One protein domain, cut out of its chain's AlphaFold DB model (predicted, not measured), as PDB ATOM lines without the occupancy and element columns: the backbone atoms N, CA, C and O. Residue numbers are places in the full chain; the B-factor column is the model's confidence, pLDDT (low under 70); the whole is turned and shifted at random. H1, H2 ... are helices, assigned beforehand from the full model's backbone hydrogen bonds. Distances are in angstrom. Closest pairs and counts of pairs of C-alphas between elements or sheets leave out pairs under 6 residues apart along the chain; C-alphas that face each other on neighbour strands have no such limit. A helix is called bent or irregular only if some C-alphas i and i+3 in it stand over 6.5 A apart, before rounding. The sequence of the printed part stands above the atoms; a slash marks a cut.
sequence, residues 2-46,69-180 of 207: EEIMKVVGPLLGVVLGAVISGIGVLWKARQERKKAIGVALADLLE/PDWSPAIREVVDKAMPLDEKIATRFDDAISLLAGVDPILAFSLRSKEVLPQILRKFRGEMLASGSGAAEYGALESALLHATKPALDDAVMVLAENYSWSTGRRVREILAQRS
ATOM      1  N   GLU A   2      85.916 147.735  93.390       93.88
ATOM      2  CA  GLU A   2      86.155 148.657  94.516       93.88
ATOM      3  C   GLU A   2      86.493 147.954  95.846       93.88
ATOM      4  O   GLU A   2      87.421 148.360  96.541       93.88
ATOM      5  N   GLU A   3      85.818 146.847  96.175       93.50
ATOM      6  CA  GLU A   3      86.117 146.076  97.396       93.50
ATOM      7  C   GLU A   3      87.510 145.432  97.385       93.50
ATOM      8  O   GLU A   3      88.185 145.410  98.411       93.50
ATOM      9  N   ILE A   4      87.985 144.976  96.221       94.12
ATOM     10  CA  ILE A   4      89.319 144.371  96.089       94.12
ATOM     11  C   ILE A   4      90.395 145.416  96.401       94.12
ATOM     12  O   ILE A   4      91.332 145.128  97.141       94.12
ATOM     13  N   MET A   5      90.242 146.653  95.916       93.12
ATOM     14  CA  MET A   5      91.191 147.729  96.227       93.12
ATOM     15  C   MET A   5      91.223 148.080  97.721       93.12
ATOM     16  O   MET A   5      92.305 148.346  98.248       93.12
ATOM     17  N   LYS A   6      90.079 148.025  98.419       95.25
ATOM     18  CA  LYS A   6      90.006 148.302  99.867       95.25
ATOM     19  C   LYS A   6      90.775 147.276 100.706       95.25
ATOM     20  O   LYS A   6      91.301 147.639 101.752       95.25
ATOM     21  N   VAL A   7      90.890 146.029 100.242       95.19
ATOM     22  CA  VAL A   7      91.632 144.962 100.942       95.19
ATOM     23  C   VAL A   7      93.101 144.900 100.512       95.19
ATOM     24  O   VAL A   7      93.990 144.708 101.342       95.19
ATOM     25  N   VAL A   8      93.382 145.102  99.222       96.38
ATOM     26  CA  VAL A   8      94.746 145.017  98.673       96.38
ATOM     27  C   VAL A   8      95.629 146.173  99.152       96.38
ATOM     28  O   VAL A   8      96.808 145.956  99.427       96.38
ATOM     29  N   GLY A   9      95.073 147.380  99.308       96.12
ATOM     30  CA  GLY A   9      95.825 148.555  99.768       96.12
ATOM     31  C   GLY A   9      96.531 148.347 101.120       96.12
ATOM     32  O   GLY A   9      97.753 148.489 101.187       96.12
ATOM     33  N   PRO A  10      95.810 147.958 102.188       97.12
ATOM     34  CA  PRO A  10      96.410 147.668 103.491       97.12
ATOM     35  C   PRO A  10      97.441 146.535 103.457       97.12
ATOM     36  O   PRO A  10      98.501 146.657 104.069       97.12
ATOM     37  N   LEU A  11      97.174 145.458 102.709       96.75
ATOM     38  CA  LEU A  11      98.112 144.338 102.558       96.75
ATOM     39  C   LEU A  11      99.433 144.783 101.920       96.75
ATOM     40  O   LEU A  11     100.500 144.443 102.429       96.75
ATOM     41  N   LEU A  12      99.376 145.594 100.859       97.12
ATOM     42  CA  LEU A  12     100.574 146.175 100.245       97.12
ATOM     43  C   LEU A  12     101.336 147.073 101.224       97.12
ATOM     44  O   LEU A  12     102.563 147.009 101.276       97.12
ATOM     45  N   GLY A  13     100.624 147.862 102.031       97.56
ATOM     46  CA  GLY A  13     101.226 148.689 103.077       97.56
ATOM     47  C   GLY A  13     102.001 147.867 104.110       97.56
ATOM     48  O   GLY A  13     103.139 148.204 104.434       97.56
ATOM     49  N   VAL A  14     101.427 146.756 104.581       97.75
ATOM     50  CA  VAL A  14     102.086 145.850 105.537       97.75
ATOM     51  C   VAL A  14     103.319 145.191 104.918       97.75
ATOM     52  O   VAL A  14     104.376 145.164 105.548       97.75
ATOM     53  N   VAL A  15     103.220 144.710 103.674       97.81
ATOM     54  CA  VAL A  15     104.350 144.077 102.975       97.81
ATOM     55  C   VAL A  15     105.490 145.076 102.753       97.81
ATOM     56  O   VAL A  15     106.639 144.771 103.071       97.81
ATOM     57  N   LEU A  16     105.192 146.290 102.279       97.88
ATOM     58  CA  LEU A  16     106.199 147.344 102.102       97.88
ATOM     59  C   LEU A  16     106.828 147.756 103.436       97.88
ATOM     60  O   LEU A  16     108.050 147.885 103.523       97.88
ATOM     61  N   GLY A  17     106.018 147.905 104.488       97.94
ATOM     62  CA  GLY A  17     106.498 148.206 105.835       97.94
ATOM     63  C   GLY A  17     107.459 147.141 106.365       97.94
ATOM     64  O   GLY A  17     108.522 147.476 106.888       97.94
ATOM     65  N   ALA A  18     107.138 145.860 106.164       97.31
ATOM     66  CA  ALA A  18     107.992 144.745 106.565       97.31
ATOM     67  C   ALA A  18     109.325 144.727 105.799       97.31
ATOM     68  O   ALA A  18     110.379 144.547 106.411       97.31
ATOM     69  N   VAL A  19     109.307 144.972 104.483       97.94
ATOM     70  CA  VAL A  19     110.528 145.031 103.659       97.94
ATOM     71  C   VAL A  19     111.425 146.194 104.087       97.94
ATOM     72  O   VAL A  19     112.620 145.995 104.308       97.94
ATOM     73  N   ILE A  20     110.863 147.394 104.260       97.56
ATOM     74  CA  ILE A  20     111.619 148.579 104.695       97.56
ATOM     75  C   ILE A  20     112.207 148.360 106.095       97.56
ATOM     76  O   ILE A  20     113.383 148.647 106.324       97.56
ATOM     77  N   SER A  21     111.419 147.802 107.019       97.50
ATOM     78  CA  SER A  21     111.877 147.470 108.371       97.50
ATOM     79  C   SER A  21     113.022 146.451 108.349       97.50
ATOM     80  O   SER A  21     114.060 146.676 108.974       97.50
ATOM     81  N   GLY A  22     112.893 145.383 107.554       96.56
ATOM     82  CA  GLY A  22     113.933 144.366 107.390       96.56
ATOM     83  C   GLY A  22     115.243 144.940 106.850       96.56
ATOM     84  O   GLY A  22     116.315 144.651 107.385       96.56
ATOM     85  N   ILE A  23     115.171 145.824 105.848       97.81
ATOM     86  CA  ILE A  23     116.348 146.535 105.323       97.81
ATOM     87  C   ILE A  23     116.991 147.392 106.419       97.81
ATOM     88  O   ILE A  23     118.212 147.355 106.579       97.81
ATOM     89  N   GLY A  24     116.191 148.120 107.205       96.75
ATOM     90  CA  GLY A  24     116.680 148.945 108.311       96.75
ATOM     91  C   GLY A  24     117.440 148.138 109.366       96.75
ATOM     92  O   GLY A  24     118.540 148.527 109.767       96.75
ATOM     93  N   VAL A  25     116.906 146.979 109.765       96.88
ATOM     94  CA  VAL A  25     117.555 146.071 110.726       96.88
ATOM     95  C   VAL A  25     118.884 145.548 110.181       96.88
ATOM     96  O   VAL A  25     119.901 145.609 110.875       96.88
ATOM     97  N   LEU A  26     118.917 145.103 108.922       95.44
ATOM     98  CA  LEU A  26     120.148 144.633 108.280       95.44
ATOM     99  C   LEU A  26     121.201 145.741 108.174       95.44
ATOM    100  O   LEU A  26     122.396 145.491 108.345       95.44
ATOM    101  N   TRP A  27     120.775 146.973 107.899       96.44
ATOM    102  CA  TRP A  27     121.680 148.109 107.781       96.44
ATOM    103  C   TRP A  27     122.268 148.510 109.135       96.44
ATOM    104  O   TRP A  27     123.481 148.703 109.239       96.44
ATOM    105  N   LYS A  28     121.439 148.533 110.184       94.62
ATOM    106  CA  LYS A  28     121.877 148.773 111.562       94.62
ATOM    107  C   LYS A  28     122.865 147.702 112.033       94.62
ATOM    108  O   LYS A  28     123.948 148.050 112.492       94.62
ATOM    109  N   ALA A  29     122.562 146.422 111.805       91.06
ATOM    110  CA  ALA A  29     123.463 145.317 112.146       91.06
ATOM    111  C   ALA A  29     124.822 145.431 111.430       91.06
ATOM    112  O   ALA A  29     125.879 145.204 112.021       91.06
ATOM    113  N   ARG A  30     124.824 145.851 110.155       91.88
ATOM    114  CA  ARG A  30     126.066 146.125 109.413       91.88
ATOM    115  C   ARG A  30     126.855 147.294 110.002       91.88
ATOM    116  O   ARG A  30     128.080 147.207 110.064       91.88
ATOM    117  N   GLN A  31     126.194 148.375 110.411       93.94
ATOM    118  CA  GLN A  31     126.860 149.522 111.038       93.94
ATOM    119  C   GLN A  31     127.459 149.163 112.401       93.94
ATOM    120  O   GLN A  31     128.611 149.506 112.662       93.94
ATOM    121  N   GLU A  32     126.723 148.431 113.236       90.31
ATOM    122  CA  GLU A  32     127.203 147.958 114.540       90.31
ATOM    123  C   GLU A  32     128.420 147.044 114.385       90.31
ATOM    124  O   GLU A  32     129.445 147.267 115.035       90.31
ATOM    125  N   ARG A  33     128.370 146.100 113.434       89.00
ATOM    126  CA  ARG A  33     129.520 145.253 113.094       89.00
ATOM    127  C   ARG A  33     130.729 146.083 112.660       89.00
ATOM    128  O   ARG A  33     131.832 145.852 113.145       89.00
ATOM    129  N   LYS A  34     130.539 147.071 111.779       92.12
ATOM    130  CA  LYS A  34     131.631 147.961 111.348       92.12
ATOM    131  C   LYS A  34     132.213 148.764 112.504       92.12
ATOM    132  O   LYS A  34     133.427 148.913 112.570       92.12
ATOM    133  N   LYS A  35     131.377 149.266 113.416       91.94
ATOM    134  CA  LYS A  35     131.836 149.991 114.605       91.94
ATOM    135  C   LYS A  35     132.726 149.103 115.473       91.94
ATOM    136  O   LYS A  35     133.811 149.536 115.839       91.94
ATOM    137  N   ALA A  36     132.302 147.867 115.736       88.56
ATOM    138  CA  ALA A  36     133.086 146.908 116.511       88.56
ATOM    139  C   ALA A  36     134.435 146.589 115.841       88.56
ATOM    140  O   ALA A  36     135.477 146.694 116.481       88.56
ATOM    141  N   ILE A  37     134.436 146.311 114.530       90.38
ATOM    142  CA  ILE A  37     135.672 146.096 113.757       90.38
ATOM    143  C   ILE A  37     136.584 147.329 113.815       90.38
ATOM    144  O   ILE A  37     137.794 147.187 113.939       90.38
ATOM    145  N   GLY A  38     136.021 148.537 113.731       92.81
ATOM    146  CA  GLY A  38     136.789 149.781 113.793       92.81
ATOM    147  C   GLY A  38     137.500 149.983 115.132       92.81
ATOM    148  O   GLY A  38     138.646 150.420 115.138       92.81
ATOM    149  N   VAL A  39     136.846 149.629 116.244       92.12
ATOM    150  CA  VAL A  39     137.458 149.649 117.585       92.12
ATOM    151  C   VAL A  39     138.591 148.626 117.662       92.12
ATOM    152  O   VAL A  39     139.723 149.007 117.938       92.12
ATOM    153  N   ALA A  40     138.323 147.371 117.290       89.88
ATOM    154  CA  ALA A  40     139.336 146.315 117.286       89.88
ATOM    155  C   ALA A  40     140.550 146.667 116.405       89.88
ATOM    156  O   ALA A  40     141.693 146.451 116.794       89.88
ATOM    157  N   LEU A  41     140.322 147.259 115.227       93.75
ATOM    158  CA  LEU A  41     141.390 147.712 114.335       93.75
ATOM    159  C   LEU A  41     142.238 148.819 114.972       93.75
ATOM    160  O   LEU A  41     143.460 148.796 114.833       93.75
ATOM    161  N   ALA A  42     141.612 149.785 115.649       94.31
ATOM    162  CA  ALA A  42     142.333 150.841 116.355       94.31
ATOM    163  C   ALA A  42     143.194 150.263 117.487       94.31
ATOM    164  O   ALA A  42     144.371 150.609 117.587       94.31
ATOM    165  N   ASP A  43     142.640 149.329 118.266       91.44
ATOM    166  CA  ASP A  43     143.347 148.642 119.350       91.44
ATOM    167  C   ASP A  43     144.560 147.859 118.819       91.44
ATOM    168  O   ASP A  43     145.675 148.014 119.321       91.44
ATOM    169  N   LEU A  44     144.389 147.077 117.744       91.12
ATOM    170  CA  LEU A  44     145.495 146.333 117.132       91.12
ATOM    171  C   LEU A  44     146.568 147.248 116.530       91.12
ATOM    172  O   LEU A  44     147.758 146.946 116.637       91.12
ATOM    173  N   LEU A  45     146.179 148.364 115.906       93.06
ATOM    174  CA  LEU A  45     147.129 149.340 115.364       93.06
ATOM    175  C   LEU A  45     147.943 150.019 116.467       93.06
ATOM    176  O   LEU A  45     149.136 150.251 116.276       93.06
ATOM    177  N   GLU A  46     147.333 150.311 117.614       90.38
ATOM    178  CA  GLU A  46     148.022 150.862 118.781       90.38
ATOM    179  C   GLU A  46     149.041 149.861 119.344       90.38
ATOM    180  O   GLU A  46     150.216 150.196 119.524       90.38
ATOM    181  N   PRO A  69     175.610 146.537 123.828       79.94
ATOM    182  CA  PRO A  69     174.376 145.766 123.986       79.94
ATOM    183  C   PRO A  69     173.893 145.663 125.441       79.94
ATOM    184  O   PRO A  69     172.686 145.570 125.673       79.94
ATOM    185  N   ASP A  70     174.811 145.769 126.405       81.88
ATOM    186  CA  ASP A  70     174.546 145.734 127.849       81.88
ATOM    187  C   ASP A  70     173.614 146.855 128.335       81.88
ATOM    188  O   ASP A  70     172.961 146.707 129.365       81.88
ATOM    189  N   TRP A  71     173.498 147.964 127.592       83.50
ATOM    190  CA  TRP A  71     172.590 149.069 127.931       83.50
ATOM    191  C   TRP A  71     171.144 148.835 127.485       83.50
ATOM    192  O   TRP A  71     170.246 149.559 127.919       83.50
ATOM    193  N   SER A  72     170.884 147.825 126.647       81.38
ATOM    194  CA  SER A  72     169.541 147.546 126.114       81.38
ATOM    195  C   SER A  72     168.460 147.401 127.199       81.38
ATOM    196  O   SER A  72     167.374 147.953 127.005       81.38
ATOM    197  N   PRO A  73     168.708 146.728 128.345       80.75
ATOM    198  CA  PRO A  73     167.730 146.635 129.429       80.75
ATOM    199  C   PRO A  73     167.403 147.997 130.051       80.75
ATOM    200  O   PRO A  73     166.229 148.316 130.225       80.75
ATOM    201  N   ALA A  74     168.419 148.826 130.315       83.19
ATOM    202  CA  ALA A  74     168.240 150.156 130.899       83.19
ATOM    203  C   ALA A  74     167.485 151.096 129.946       83.19
ATOM    204  O   ALA A  74     166.556 151.789 130.355       83.19
ATOM    205  N   ILE A  75     167.824 151.074 128.651       84.75
ATOM    206  CA  ILE A  75     167.103 151.841 127.624       84.75
ATOM    207  C   ILE A  75     165.646 151.392 127.568       84.75
ATOM    208  O   ILE A  75     164.743 152.225 127.541       84.75
ATOM    209  N   ARG A  76     165.401 150.080 127.580       83.00
ATOM    210  CA  ARG A  76     164.043 149.539 127.553       83.00
ATOM    211  C   ARG A  76     163.244 149.969 128.781       83.00
ATOM    212  O   ARG A  76     162.097 150.358 128.622       83.00
ATOM    213  N   GLU A  77     163.844 149.978 129.969       82.50
ATOM    214  CA  GLU A  77     163.196 150.485 131.183       82.50
ATOM    215  C   GLU A  77     162.826 151.972 131.063       82.50
ATOM    216  O   GLU A  77     161.720 152.374 131.429       82.50
ATOM    217  N   VAL A  78     163.721 152.796 130.509       85.31
ATOM    218  CA  VAL A  78     163.447 154.216 130.247       85.31
ATOM    219  C   VAL A  78     162.311 154.379 129.237       85.31
ATOM    220  O   VAL A  78     161.418 155.195 129.458       85.31
ATOM    221  N   VAL A  79     162.300 153.586 128.162       84.75
ATOM    222  CA  VAL A  79     161.221 153.594 127.161       84.75
ATOM    223  C   VAL A  79     159.896 153.146 127.780       84.75
ATOM    224  O   VAL A  79     158.883 153.807 127.566       84.75
ATOM    225  N   ASP A  80     159.898 152.087 128.589       81.81
ATOM    226  CA  ASP A  80     158.712 151.585 129.293       81.81
ATOM    227  C   ASP A  80     158.155 152.634 130.274       81.81
ATOM    228  O   ASP A  80     156.940 152.771 130.406       81.81
ATOM    229  N   LYS A  81     159.025 153.418 130.929       83.88
ATOM    230  CA  LYS A  81     158.632 154.539 131.803       83.88
ATOM    231  C   LYS A  81     158.111 155.747 131.023       83.88
ATOM    232  O   LYS A  81     157.157 156.385 131.461       83.88
ATOM    233  N   ALA A  82     158.727 156.071 129.887       83.12
ATOM    234  CA  ALA A  82     158.316 157.185 129.032       83.12
ATOM    235  C   ALA A  82     157.005 156.894 128.282       83.12
ATOM    236  O   ALA A  82     156.237 157.808 127.985       83.12
ATOM    237  N   MET A  83     156.744 155.621 127.991       82.31
ATOM    238  CA  MET A  83     155.537 155.131 127.337       82.31
ATOM    239  C   MET A  83     154.900 154.036 128.197       82.31
ATOM    240  O   MET A  83     154.992 152.859 127.840       82.31
ATOM    241  N   PRO A  84     154.248 154.365 129.325       79.56
ATOM    242  CA  PRO A  84     153.658 153.352 130.196       79.56
ATOM    243  C   PRO A  84     152.684 152.439 129.431       79.56
ATOM    244  O   PRO A  84     152.004 152.855 128.485       79.56
ATOM    245  N   LEU A  85     152.657 151.147 129.778       73.69
ATOM    246  CA  LEU A  85     151.585 150.254 129.324       73.69
ATOM    247  C   LEU A  85     150.293 150.716 129.978       73.69
ATOM    248  O   LEU A  85     150.194 150.665 131.200       73.69
ATOM    249  N   ASP A  86     149.310 151.120 129.170       82.31
ATOM    250  CA  ASP A  86     147.933 151.128 129.647       82.31
ATOM    251  C   ASP A  86     147.612 149.694 130.090       82.31
ATOM    252  O   ASP A  86     147.721 148.738 129.317       82.31
ATOM    253  N   GLU A  87     147.286 149.540 131.371       80.88
ATOM    254  CA  GLU A  87     146.979 148.253 131.994       80.88
ATOM    255  C   GLU A  87     145.816 147.550 131.284       80.88
ATOM    256  O   GLU A  87     145.733 146.322 131.291       80.88
ATOM    257  N   LYS A  88     144.963 148.320 130.592       86.88
ATOM    258  CA  LYS A  88     143.830 147.821 129.813       86.88
ATOM    259  C   LYS A  88     144.202 147.327 128.418       86.88
ATOM    260  O   LYS A  88     143.327 146.797 127.743       86.88
ATOM    261  N   ILE A  89     145.454 147.459 127.967       83.25
ATOM    262  CA  ILE A  89     145.872 146.979 126.635       83.25
ATOM    263  C   ILE A  89     145.609 145.483 126.480       83.25
ATOM    264  O   ILE A  89     145.122 145.072 125.434       83.25
ATOM    265  N   ALA A  90     145.891 144.682 127.511       83.06
ATOM    266  CA  ALA A  90     145.620 143.245 127.469       83.06
ATOM    267  C   ALA A  90     144.118 142.977 127.278       83.06
ATOM    268  O   ALA A  90     143.738 142.232 126.390       83.06
ATOM    269  N   THR A  91     143.264 143.671 128.033       88.56
ATOM    270  CA  THR A  91     141.805 143.552 127.898       88.56
ATOM    271  C   THR A  91     141.310 144.001 126.523       88.56
ATOM    272  O   THR A  91     140.531 143.293 125.897       88.56
ATOM    273  N   ARG A  92     141.792 145.143 126.011       87.62
ATOM    274  CA  ARG A  92     141.441 145.646 124.671       87.62
ATOM    275  C   ARG A  92     141.884 144.681 123.571       87.62
ATOM    276  O   ARG A  92     141.180 144.516 122.579       87.62
ATOM    277  N   PHE A  93     143.032 144.030 123.743       87.00
ATOM    278  CA  PHE A  93     143.516 143.020 122.810       87.00
ATOM    279  C   PHE A  93     142.634 141.766 122.815       87.00
ATOM    280  O   PHE A  93     142.191 141.345 121.747       87.00
ATOM    281  N   ASP A  94     142.303 141.240 123.995       90.44
ATOM    282  CA  ASP A  94     141.380 140.112 124.172       90.44
ATOM    283  C   ASP A  94     139.992 140.410 123.566       90.44
ATOM    284  O   ASP A  94     139.399 139.566 122.879       90.44
ATOM    285  N   ASP A  95     139.480 141.629 123.766       90.19
ATOM    286  CA  ASP A  95     138.221 142.104 123.185       90.19
ATOM    287  C   ASP A  95     138.313 142.179 121.650       90.19
ATOM    288  O   ASP A  95     137.428 141.689 120.938       90.19
ATOM    289  N   ALA A  96     139.408 142.732 121.118       87.50
ATOM    290  CA  ALA A  96     139.662 142.812 119.682       87.50
ATOM    291  C   ALA A  96     139.779 141.420 119.035       87.50
ATOM    292  O   ALA A  96     139.213 141.190 117.964       87.50
ATOM    293  N   ILE A  97     140.451 140.471 119.695       89.25
ATOM    294  CA  ILE A  97     140.548 139.070 119.261       89.25
ATOM    295  C   ILE A  97     139.180 138.395 119.304       89.25
ATOM    296  O   ILE A  97     138.825 137.664 118.379       89.25
ATOM    297  N   SER A  98     138.391 138.643 120.347       92.06
ATOM    298  CA  SER A  98     137.048 138.073 120.474       92.06
ATOM    299  C   SER A  98     136.122 138.570 119.359       92.06
ATOM    300  O   SER A  98     135.357 137.790 118.790       92.06
ATOM    301  N   LEU A  99     136.244 139.843 118.971       86.94
ATOM    302  CA  LEU A  99     135.559 140.395 117.801       86.94
ATOM    303  C   LEU A  99     136.074 139.795 116.489       86.94
ATOM    304  O   LEU A  99     135.272 139.460 115.611       86.94
ATOM    305  N   LEU A 100     137.392 139.621 116.361       82.12
ATOM    306  CA  LEU A 100     138.003 138.973 115.206       82.12
ATOM    307  C   LEU A 100     137.533 137.523 115.067       82.12
ATOM    308  O   LEU A 100     137.271 137.103 113.949       82.12
ATOM    309  N   ALA A 101     137.331 136.785 116.160       91.19
ATOM    310  CA  ALA A 101     136.861 135.399 116.122       91.19
ATOM    311  C   ALA A 101     135.481 135.249 115.460       91.19
ATOM    312  O   ALA A 101     135.197 134.221 114.848       91.19
ATOM    313  N   GLY A 102     134.637 136.285 115.534       87.44
ATOM    314  CA  GLY A 102     133.356 136.336 114.823       87.44
ATOM    315  C   GLY A 102     133.477 136.574 113.311       87.44
ATOM    316  O   GLY A 102     132.484 136.455 112.594       87.44
ATOM    317  N   VAL A 103     134.665 136.935 112.819       83.25
ATOM    318  CA  VAL A 103     134.953 137.224 111.405       83.25
ATOM    319  C   VAL A 103     135.900 136.186 110.805       83.25
ATOM    320  O   VAL A 103     135.598 135.632 109.752       83.25
ATOM    321  N   ASP A 104     137.014 135.920 111.483       81.69
ATOM    322  CA  ASP A 104     138.041 134.943 111.138       81.69
ATOM    323  C   ASP A 104     138.498 134.193 112.411       81.69
ATOM    324  O   ASP A 104     139.380 134.658 113.146       81.69
ATOM    325  N   PRO A 105     137.899 133.027 112.709       88.12
ATOM    326  CA  PRO A 105     138.220 132.262 113.912       88.12
ATOM    327  C   PRO A 105     139.624 131.647 113.878       88.12
ATOM    328  O   PRO A 105     140.214 131.432 114.938       88.12
ATOM    329  N   ILE A 106     140.178 131.372 112.692       85.19
ATOM    330  CA  ILE A 106     141.513 130.772 112.553       85.19
ATOM    331  C   ILE A 106     142.572 131.808 112.928       85.19
ATOM    332  O   ILE A 106     143.479 131.520 113.714       85.19
ATOM    333  N   LEU A 107     142.431 133.032 112.418       79.38
ATOM    334  CA  LEU A 107     143.341 134.122 112.750       79.38
ATOM    335  C   LEU A 107     143.225 134.539 114.218       79.38
ATOM    336  O   LEU A 107     144.244 134.752 114.874       79.38
ATOM    337  N   ALA A 108     142.006 134.586 114.760       88.12
ATOM    338  CA  ALA A 108     141.794 134.853 116.179       88.12
ATOM    339  C   ALA A 108     142.454 133.793 117.076       88.12
ATOM    340  O   ALA A 108     143.097 134.139 118.065       88.12
ATOM    341  N   PHE A 109     142.358 132.509 116.715       88.00
ATOM    342  CA  PHE A 109     143.052 131.434 117.428       88.00
ATOM    343  C   PHE A 109     144.578 131.598 117.362       88.00
ATOM    344  O   PHE A 109     145.250 131.519 118.392       88.00
ATOM    345  N   SER A 110     145.116 131.888 116.171       83.19
ATOM    346  CA  SER A 110     146.541 132.183 115.972       83.19
ATOM    347  C   SER A 110     147.005 133.333 116.874       83.19
ATOM    348  O   SER A 110     147.975 133.177 117.615       83.19
ATOM    349  N   LEU A 111     146.275 134.453 116.905       84.44
ATOM    350  CA  LEU A 111     146.591 135.576 117.785       84.44
ATOM    351  C   LEU A 111     146.501 135.216 119.266       84.44
ATOM    352  O   LEU A 111     147.441 135.510 119.994       84.44
ATOM    353  N   ARG A 112     145.447 134.524 119.708       87.81
ATOM    354  CA  ARG A 112     145.292 134.121 121.114       87.81
ATOM    355  C   ARG A 112     146.419 133.193 121.575       87.81
ATOM    356  O   ARG A 112     146.920 133.332 122.684       87.81
ATOM    357  N   SER A 113     146.881 132.284 120.713       82.19
ATOM    358  CA  SER A 113     148.049 131.441 121.019       82.19
ATOM    359  C   SER A 113     149.354 132.239 121.172       82.19
ATOM    360  O   SER A 113     150.262 131.803 121.878       82.19
ATOM    361  N   LYS A 114     149.434 133.428 120.560       78.81
ATOM    362  CA  LYS A 114     150.565 134.362 120.663       78.81
ATOM    363  C   LYS A 114     150.371 135.424 121.757       78.81
ATOM    364  O   LYS A 114     151.350 135.949 122.271       78.81
ATOM    365  N   GLU A 115     149.137 135.708 122.166       72.62
ATOM    366  CA  GLU A 115     148.769 136.641 123.242       72.62
ATOM    367  C   GLU A 115     149.261 136.206 124.619       72.62
ATOM    368  O   GLU A 115     149.534 137.027 125.494       72.62
ATOM    369  N   VAL A 116     149.420 134.901 124.820       67.88
ATOM    370  CA  VAL A 116     149.976 134.392 126.072       67.88
ATOM    371  C   VAL A 116     151.418 134.899 126.263       67.88
ATOM    372  O   VAL A 116     151.890 135.015 127.393       67.88
ATOM    373  N   LEU A 117     152.111 135.285 125.183       65.94
ATOM    374  CA  LEU A 117     153.534 135.616 125.205       65.94
ATOM    375  C   LEU A 117     153.865 136.887 125.999       65.94
ATOM    376  O   LEU A 117     154.732 136.780 126.859       65.94
ATOM    377  N   PRO A 118     153.217 138.060 125.829       70.81
ATOM    378  CA  PRO A 118     153.526 139.230 126.658       70.81
ATOM    379  C   PRO A 118     153.238 139.023 128.152       70.81
ATOM    380  O   PRO A 118     153.989 139.513 128.996       70.81
ATOM    381  N   GLN A 119     152.176 138.284 128.498       73.38
ATOM    382  CA  GLN A 119     151.862 137.977 129.897       73.38
ATOM    383  C   GLN A 119     152.888 137.011 130.501       73.38
ATOM    384  O   GLN A 119     153.359 137.237 131.617       73.38
ATOM    385  N   ILE A 120     153.270 135.971 129.751       68.62
ATOM    386  CA  ILE A 120     154.350 135.053 130.129       68.62
ATOM    387  C   ILE A 120     155.656 135.825 130.271       68.62
ATOM    388  O   ILE A 120     156.308 135.680 131.293       68.62
ATOM    389  N   LEU A 121     156.004 136.690 129.316       73.25
ATOM    390  CA  LEU A 121     157.228 137.492 129.332       73.25
ATOM    391  C   LEU A 121     157.317 138.392 130.562       73.25
ATOM    392  O   LEU A 121     158.368 138.448 131.190       73.25
ATOM    393  N   ARG A 122     156.222 139.054 130.955       75.88
ATOM    394  CA  ARG A 122     156.201 139.871 132.180       75.88
ATOM    395  C   ARG A 122     156.441 139.032 133.434       75.88
ATOM    396  O   ARG A 122     157.222 139.448 134.286       75.88
ATOM    397  N   LYS A 123     155.806 137.859 133.538       80.31
ATOM    398  CA  LYS A 123     156.012 136.935 134.667       80.31
ATOM    399  C   LYS A 123     157.439 136.383 134.683       80.31
ATOM    400  O   LYS A 123     158.117 136.486 135.699       80.31
ATOM    401  N   PHE A 124     157.920 135.921 133.530       77.19
ATOM    402  CA  PHE A 124     159.286 135.441 133.346       77.19
ATOM    403  C   PHE A 124     160.314 136.515 133.675       77.19
ATOM    404  O   PHE A 124     161.294 136.211 134.337       77.19
ATOM    405  N   ARG A 125     160.098 137.776 133.280       78.69
ATOM    406  CA  ARG A 125     160.999 138.880 133.637       78.69
ATOM    407  C   ARG A 125     161.112 139.016 135.155       78.69
ATOM    408  O   ARG A 125     162.220 139.132 135.660       78.69
ATOM    409  N   GLY A 126     159.988 138.979 135.873       81.12
ATOM    410  CA  GLY A 126     159.980 139.039 137.337       81.12
ATOM    411  C   GLY A 126     160.759 137.887 137.981       81.12
ATOM    412  O   GLY A 126     161.578 138.118 138.865       81.12
ATOM    413  N   GLU A 127     160.560 136.662 137.495       83.94
ATOM    414  CA  GLU A 127     161.249 135.463 137.995       83.94
ATOM    415  C   GLU A 127     162.741 135.422 137.617       83.94
ATOM    416  O   GLU A 127     163.587 135.023 138.421       83.94
ATOM    417  N   MET A 128     163.103 135.875 136.414       81.00
ATOM    418  CA  MET A 128     164.496 135.954 135.969       81.00
ATOM    419  C   MET A 128     165.283 137.004 136.754       81.00
ATOM    420  O   MET A 128     166.406 136.730 137.173       81.00
ATOM    421  N   LEU A 129     164.676 138.166 137.025       78.75
ATOM    422  CA  LEU A 129     165.265 139.177 137.906       78.75
ATOM    423  C   LEU A 129     165.446 138.636 139.331       78.75
ATOM    424  O   LEU A 129     166.481 138.871 139.943       78.75
ATOM    425  N   ALA A 130     164.482 137.860 139.837       85.88
ATOM    426  CA  ALA A 130     164.575 137.245 141.161       85.88
ATOM    427  C   ALA A 130     165.636 136.130 141.257       85.88
ATOM    428  O   ALA A 130     166.165 135.883 142.337       85.88
ATOM    429  N   SER A 131     165.952 135.453 140.148       85.50
ATOM    430  CA  SER A 131     166.928 134.351 140.098       85.50
ATOM    431  C   SER A 131     168.356 134.790 139.755       85.50
ATOM    432  O   SER A 131     169.253 133.951 139.733       85.50
ATOM    433  N   GLY A 132     168.584 136.081 139.489       81.12
ATOM    434  CA  GLY A 132     169.894 136.599 139.085       81.12
ATOM    435  C   GLY A 132     170.322 136.168 137.677       81.12
ATOM    436  O   GLY A 132     171.505 136.236 137.349       81.12
ATOM    437  N   SER A 133     169.378 135.712 136.848       77.94
ATOM    438  CA  SER A 133     169.659 135.345 135.458       77.94
ATOM    439  C   SER A 133     170.030 136.582 134.634       77.94
ATOM    440  O   SER A 133     169.523 137.683 134.871       77.94
ATOM    441  N   GLY A 134     170.925 136.416 133.657       77.69
ATOM    442  CA  GLY A 134     171.512 137.531 132.918       77.69
ATOM    443  C   GLY A 134     170.491 138.267 132.044       77.69
ATOM    444  O   GLY A 134     169.800 137.665 131.225       77.69
ATOM    445  N   ALA A 135     170.449 139.598 132.143       76.44
ATOM    446  CA  ALA A 135     169.552 140.449 131.350       76.44
ATOM    447  C   ALA A 135     169.681 140.247 129.820       76.44
ATOM    448  O   ALA A 135     168.736 140.505 129.071       76.44
ATOM    449  N   ALA A 136     170.834 139.752 129.355       78.88
ATOM    450  CA  ALA A 136     171.095 139.435 127.954       78.88
ATOM    451  C   ALA A 136     170.238 138.268 127.421       78.88
ATOM    452  O   ALA A 136     169.706 138.352 126.312       78.88
ATOM    453  N   GLU A 137     170.057 137.204 128.209       81.81
ATOM    454  CA  GLU A 137     169.294 136.011 127.811       81.81
ATOM    455  C   GLU A 137     167.811 136.348 127.639       81.81
ATOM    456  O   GLU A 137     167.181 135.984 126.641       81.81
ATOM    457  N   TYR A 138     167.279 137.144 128.570       82.31
ATOM    458  CA  TYR A 138     165.921 137.667 128.490       82.31
ATOM    459  C   TYR A 138     165.725 138.552 127.248       82.31
ATOM    460  O   TYR A 138     164.737 138.400 126.531       82.31
ATOM    461  N   GLY A 139     166.681 139.440 126.950       81.44
ATOM    462  CA  GLY A 139     166.623 140.300 125.767       81.44
ATOM    463  C   GLY A 139     166.569 139.514 124.452       81.44
ATOM    464  O   GLY A 139     165.813 139.878 123.544       81.44
ATOM    465  N   ALA A 140     167.319 138.412 124.354       84.06
ATOM    466  CA  ALA A 140     167.298 137.529 123.189       84.06
ATOM    467  C   ALA A 140     165.946 136.810 123.033       84.06
ATOM    468  O   ALA A 140     165.367 136.821 121.943       84.06
ATOM    469  N   LEU A 141     165.413 136.243 124.122       85.19
ATOM    470  CA  LEU A 141     164.103 135.585 124.133       85.19
ATOM    471  C   LEU A 141     162.983 136.557 123.739       85.19
ATOM    472  O   LEU A 141     162.162 136.262 122.871       85.19
ATOM    473  N   GLU A 142     162.967 137.736 124.356       83.69
ATOM    474  CA  GLU A 142     161.983 138.778 124.086       83.69
ATOM    475  C   GLU A 142     162.034 139.228 122.620       83.69
ATOM    476  O   GLU A 142     160.995 139.337 121.970       83.69
ATOM    477  N   SER A 143     163.233 139.412 122.062       85.06
ATOM    478  CA  SER A 143     163.409 139.771 120.649       85.06
ATOM    479  C   SER A 143     162.889 138.683 119.705       85.06
ATOM    480  O   SER A 143     162.192 138.993 118.737       85.06
ATOM    481  N   ALA A 144     163.158 137.407 120.000       87.69
ATOM    482  CA  ALA A 144     162.647 136.284 119.215       87.69
ATOM    483  C   ALA A 144     161.108 136.220 119.239       87.69
ATOM    484  O   ALA A 144     160.467 136.015 118.205       87.69
ATOM    485  N   LEU A 145     160.502 136.461 120.404       84.94
ATOM    486  CA  LEU A 145     159.049 136.476 120.567       84.94
ATOM    487  C   LEU A 145     158.392 137.655 119.847       84.94
ATOM    488  O   LEU A 145     157.380 137.471 119.162       84.94
ATOM    489  N   LEU A 146     158.977 138.852 119.940       85.50
ATOM    490  CA  LEU A 146     158.510 140.018 119.187       85.50
ATOM    491  C   LEU A 146     158.587 139.751 117.681       85.50
ATOM    492  O   LEU A 146     157.615 139.996 116.964       85.50
ATOM    493  N   HIS A 147     159.690 139.169 117.207       88.88
ATOM    494  CA  HIS A 147     159.859 138.802 115.803       88.88
ATOM    495  C   HIS A 147     158.792 137.803 115.322       88.88
ATOM    496  O   HIS A 147     158.232 137.979 114.243       88.88
ATOM    497  N   ALA A 148     158.440 136.803 116.135       86.75
ATOM    498  CA  ALA A 148     157.404 135.818 115.804       86.75
ATOM    499  C   ALA A 148     155.962 136.375 115.867       86.75
ATOM    500  O   ALA A 148     155.047 135.839 115.222       86.75
ATOM    501  N   THR A 149     155.740 137.431 116.654       85.81
ATOM    502  CA  THR A 149     154.409 138.024 116.879       85.81
ATOM    503  C   THR A 149     154.056 139.065 115.822       85.81
ATOM    504  O   THR A 149     152.914 139.106 115.367       85.81
ATOM    505  N   LYS A 150     155.039 139.859 115.381       90.62
ATOM    506  CA  LYS A 150     154.861 140.943 114.404       90.62
ATOM    507  C   LYS A 150     154.072 140.544 113.146       90.62
ATOM    508  O   LYS A 150     153.081 141.218 112.878       90.62
ATOM    509  N   PRO A 151     154.408 139.451 112.424       91.44
ATOM    510  CA  PRO A 151     153.674 139.084 111.213       91.44
ATOM    511  C   PRO A 151     152.201 138.767 111.482       91.44
ATOM    512  O   PRO A 151     151.332 139.224 110.755       91.44
ATOM    513  N   ALA A 152     151.897 138.058 112.574       88.12
ATOM    514  CA  ALA A 152     150.508 137.729 112.899       88.12
ATOM    515  C   ALA A 152     149.690 138.964 113.286       88.12
ATOM    516  O   ALA A 152     148.497 139.027 112.999       88.12
ATOM    517  N   LEU A 153     150.324 139.949 113.924       90.00
ATOM    518  CA  LEU A 153     149.676 141.218 114.227       90.00
ATOM    519  C   LEU A 153     149.389 142.016 112.948       90.00
ATOM    520  O   LEU A 153     148.299 142.567 112.813       90.00
ATOM    521  N   ASP A 154     150.331 142.038 112.003       93.94
ATOM    522  CA  ASP A 154     150.145 142.673 110.694       93.94
ATOM    523  C   ASP A 154     149.013 142.001 109.898       93.94
ATOM    524  O   ASP A 154     148.144 142.695 109.365       93.94
ATOM    525  N   ASP A 155     148.964 140.666 109.891       91.75
ATOM    526  CA  ASP A 155     147.900 139.889 109.244       91.75
ATOM    527  C   ASP A 155     146.527 140.192 109.863       91.75
ATOM    528  O   ASP A 155     145.555 140.453 109.151       91.75
ATOM    529  N   ALA A 156     146.439 140.234 111.194       89.12
ATOM    530  CA  ALA A 156     145.205 140.563 111.904       89.12
ATOM    531  C   ALA A 156     144.711 141.983 111.630       89.12
ATOM    532  O   ALA A 156     143.521 142.195 111.372       89.12
ATOM    533  N   VAL A 157     145.627 142.951 111.627       94.06
ATOM    534  CA  VAL A 157     145.343 144.337 111.250       94.06
ATOM    535  C   VAL A 157     144.814 144.403 109.814       94.06
ATOM    536  O   VAL A 157     143.815 145.082 109.565       94.06
ATOM    537  N   MET A 158     145.418 143.665 108.877       95.94
ATOM    538  CA  MET A 158     144.955 143.614 107.487       95.94
ATOM    539  C   MET A 158     143.563 142.998 107.352       95.94
ATOM    540  O   MET A 158     142.701 143.596 106.702       95.94
ATOM    541  N   VAL A 159     143.303 141.859 107.998       91.38
ATOM    542  CA  VAL A 159     141.998 141.183 107.931       91.38
ATOM    543  C   VAL A 159     140.888 142.060 108.509       91.38
ATOM    544  O   VAL A 159     139.829 142.195 107.888       91.38
ATOM    545  N   LEU A 160     141.110 142.723 109.650       91.12
ATOM    546  CA  LEU A 160     140.128 143.662 110.200       91.12
ATOM    547  C   LEU A 160     139.917 144.874 109.285       91.12
ATOM    548  O   LEU A 160     138.775 145.281 109.061       91.12
ATOM    549  N   ALA A 161     140.987 145.436 108.720       95.44
ATOM    550  CA  ALA A 161     140.897 146.593 107.834       95.44
ATOM    551  C   ALA A 161     140.100 146.290 106.555       95.44
ATOM    552  O   ALA A 161     139.244 147.089 106.164       95.44
ATOM    553  N   GLU A 162     140.325 145.129 105.937       94.69
ATOM    554  CA  GLU A 162     139.603 144.684 104.740       94.69
ATOM    555  C   GLU A 162     138.124 144.389 105.031       94.69
ATOM    556  O   GLU A 162     137.255 144.744 104.230       94.69
ATOM    557  N   ASN A 163     137.817 143.839 106.211       91.12
ATOM    558  CA  ASN A 163     136.437 143.629 106.661       91.12
ATOM    559  C   ASN A 163     135.724 144.930 107.069       91.12
ATOM    560  O   ASN A 163     134.492 145.003 107.022       91.12
ATOM    561  N   TYR A 164     136.468 145.972 107.449       94.00
ATOM    562  CA  TYR A 164     135.904 147.285 107.749       94.00
ATOM    563  C   TYR A 164     135.469 148.009 106.467       94.00
ATOM    564  O   TYR A 164     134.295 148.374 106.293       94.00
ATOM    565  N   SER A 165     136.424 148.239 105.560       96.06
ATOM    566  CA  SER A 165     136.182 148.818 104.241       96.06
ATOM    567  C   SER A 165     137.396 148.654 103.325       96.06
ATOM    568  O   SER A 165     138.541 148.681 103.771       96.06
ATOM    569  N   TRP A 166     137.162 148.583 102.017       96.88
ATOM    570  CA  TRP A 166     138.244 148.480 101.035       96.88
ATOM    571  C   TRP A 166     139.215 149.675 101.059       96.88
ATOM    572  O   TRP A 166     140.423 149.494 100.905       96.88
ATOM    573  N   SER A 167     138.716 150.896 101.289       97.50
ATOM    574  CA  SER A 167     139.569 152.088 101.396       97.50
ATOM    575  C   SER A 167     140.442 152.052 102.651       97.50
ATOM    576  O   SER A 167     141.625 152.382 102.578       97.50
ATOM    577  N   THR A 168     139.894 151.595 103.781       96.81
ATOM    578  CA  THR A 168     140.663 151.373 105.013       96.81
ATOM    579  C   THR A 168     141.720 150.296 104.806       96.81
ATOM    580  O   THR A 168     142.869 150.531 105.158       96.81
ATOM    581  N   GLY A 169     141.376 149.170 104.173       97.31
ATOM    582  CA  GLY A 169     142.334 148.112 103.832       97.31
ATOM    583  C   GLY A 169     143.515 148.624 103.006       97.31
ATOM    584  O   GLY A 169     144.665 148.337 103.330       97.31
ATOM    585  N   ARG A 170     143.257 149.460 101.990       97.88
ATOM    586  CA  ARG A 170     144.318 150.111 101.202       97.88
ATOM    587  C   ARG A 170     145.201 151.030 102.045       97.88
ATOM    588  O   ARG A 170     146.419 150.892 102.006       97.88
ATOM    589  N   ARG A 171     144.601 151.919 102.838       96.88
ATOM    590  CA  ARG A 171     145.345 152.863 103.686       96.88
ATOM    591  C   ARG A 171     146.184 152.150 104.744       96.88
ATOM    592  O   ARG A 171     147.321 152.529 104.990       96.88
ATOM    593  N   VAL A 172     145.632 151.114 105.369       96.25
ATOM    594  CA  VAL A 172     146.360 150.293 106.339       96.25
ATOM    595  C   VAL A 172     147.521 149.585 105.654       96.25
ATOM    596  O   VAL A 172     148.632 149.654 106.157       96.25
ATOM    597  N   ARG A 173     147.321 149.014 104.462       96.69
ATOM    598  CA  ARG A 173     148.407 148.407 103.680       96.69
ATOM    599  C   ARG A 173     149.541 149.388 103.384       96.69
ATOM    600  O   ARG A 173     150.701 149.013 103.506       96.69
ATOM    601  N   GLU A 174     149.222 150.633 103.036       95.44
ATOM    602  CA  GLU A 174     150.219 151.698 102.856       95.44
ATOM    603  C   GLU A 174     150.989 151.978 104.157       95.44
ATOM    604  O   GLU A 174     152.215 152.050 104.135       95.44
ATOM    605  N   ILE A 175     150.291 152.054 105.296       92.38
ATOM    606  CA  ILE A 175     150.901 152.239 106.626       92.38
ATOM    607  C   ILE A 175     151.788 151.046 107.017       92.38
ATOM    608  O   ILE A 175     152.836 151.240 107.625       92.38
ATOM    609  N   LEU A 176     151.389 149.814 106.688       91.94
ATOM    610  CA  LEU A 176     152.189 148.617 106.964       91.94
ATOM    611  C   LEU A 176     153.422 148.530 106.053       91.94
ATOM    612  O   LEU A 176     154.469 148.058 106.492       91.94
ATOM    613  N   ALA A 177     153.302 148.987 104.802       92.88
ATOM    614  CA  ALA A 177     154.392 149.010 103.829       92.88
ATOM    615  C   ALA A 177     155.440 150.085 104.141       92.88
ATOM    616  O   ALA A 177     156.628 149.885 103.874       92.88
ATOM    617  N   GLN A 178     155.022 151.210 104.728       88.69
ATOM    618  CA  GLN A 178     155.944 152.161 105.334       88.69
ATOM    619  C   GLN A 178     156.619 151.459 106.514       88.69
ATOM    620  O   GLN A 178     156.022 151.259 107.575       88.69
ATOM    621  N   ARG A 179     157.880 151.039 106.319       70.38
ATOM    622  CA  ARG A 179     158.733 150.610 107.434       70.38
ATOM    623  C   ARG A 179     158.603 151.683 108.502       70.38
ATOM    624  O   ARG A 179     158.684 152.856 108.160       70.38
ATOM    625  N   SER A 180     158.337 151.292 109.750       66.06
ATOM    626  CA  SER A 180     158.182 152.241 110.852       66.06
ATOM    627  C   SER A 180     159.478 153.025 111.036       66.06
ATOM    628  O   SER A 180     160.357 152.639 111.802       66.06
TER     629      SER A 180
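This is residues 2 to 46 and 69 to 180 of the 207 residues of an uncharacterized protein of Rhizobacter sp. SG490 (UniProt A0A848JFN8). A very long helix, H1, sticks out with residues 2 to 30 from a helical body, where its last part joins H3, H4 and H5b in a bundle. Beyond it H4 and H5a continue as a hairpin, H2 packs on H5a with residues 70 to 73, and H6 folds back along H5b. The printed part has 157 residues with six named helices, H1 to H6, and no named strand: all helix. It is extended, with a radius of gyration of the C-alphas of 24.5 A and spans of 95 by 32 by 29 A.

H1, residues 2 to 46, touches H3, residues 89 to 101, with residues 36 to 44 alone; the closest C-alphas, of Ala 40 and Ala 96, are 4.3 A apart. H5, residues 135 to 164, was assigned as one helix by its hydrogen bonds but is bent, C-alphas 148 and 151 being 6.8 A apart; its arms are H5a, residues 135 to 148, and H5b, residues 151 to 164. H1, H3, H4, residues 105 to 131, and H5b form a bundle, up and down, each running against the one before. H4 and H5a are a hairpin at 4 degrees, closest at the C-alphas of Leu 121 and Glu 142, 7.2 A. H6, residues 166 to 177, touches H5b, closest at the C-alphas of Glu 162 and Gly 169, 4.5 A, in another hairpin. Every O i to N i+4 pair is within hydrogen-bond range in H3, H5a, H5b and H6, against 39 of 41 in H1 and 19 of 23 in H4.

H1 runs 66.5 A from C-alpha 2 at (86.155, 148.657, 94.516). H2, residues 69 to 82, is irregular, with C-alphas 70 and 73 7.1 A apart and 8 of 10 such pairs within range. H4 spans 38.9 A, with a kink of 31 degrees near residue 123. H6 ends at C-alpha 177, (154.392, 149.010, 103.829).

Residues 47 to 68 are not printed; C-alphas 46 and 69 are 27.3 A apart across this cut. Residues 116 to 117, 120 and 180 have pLDDT under 70.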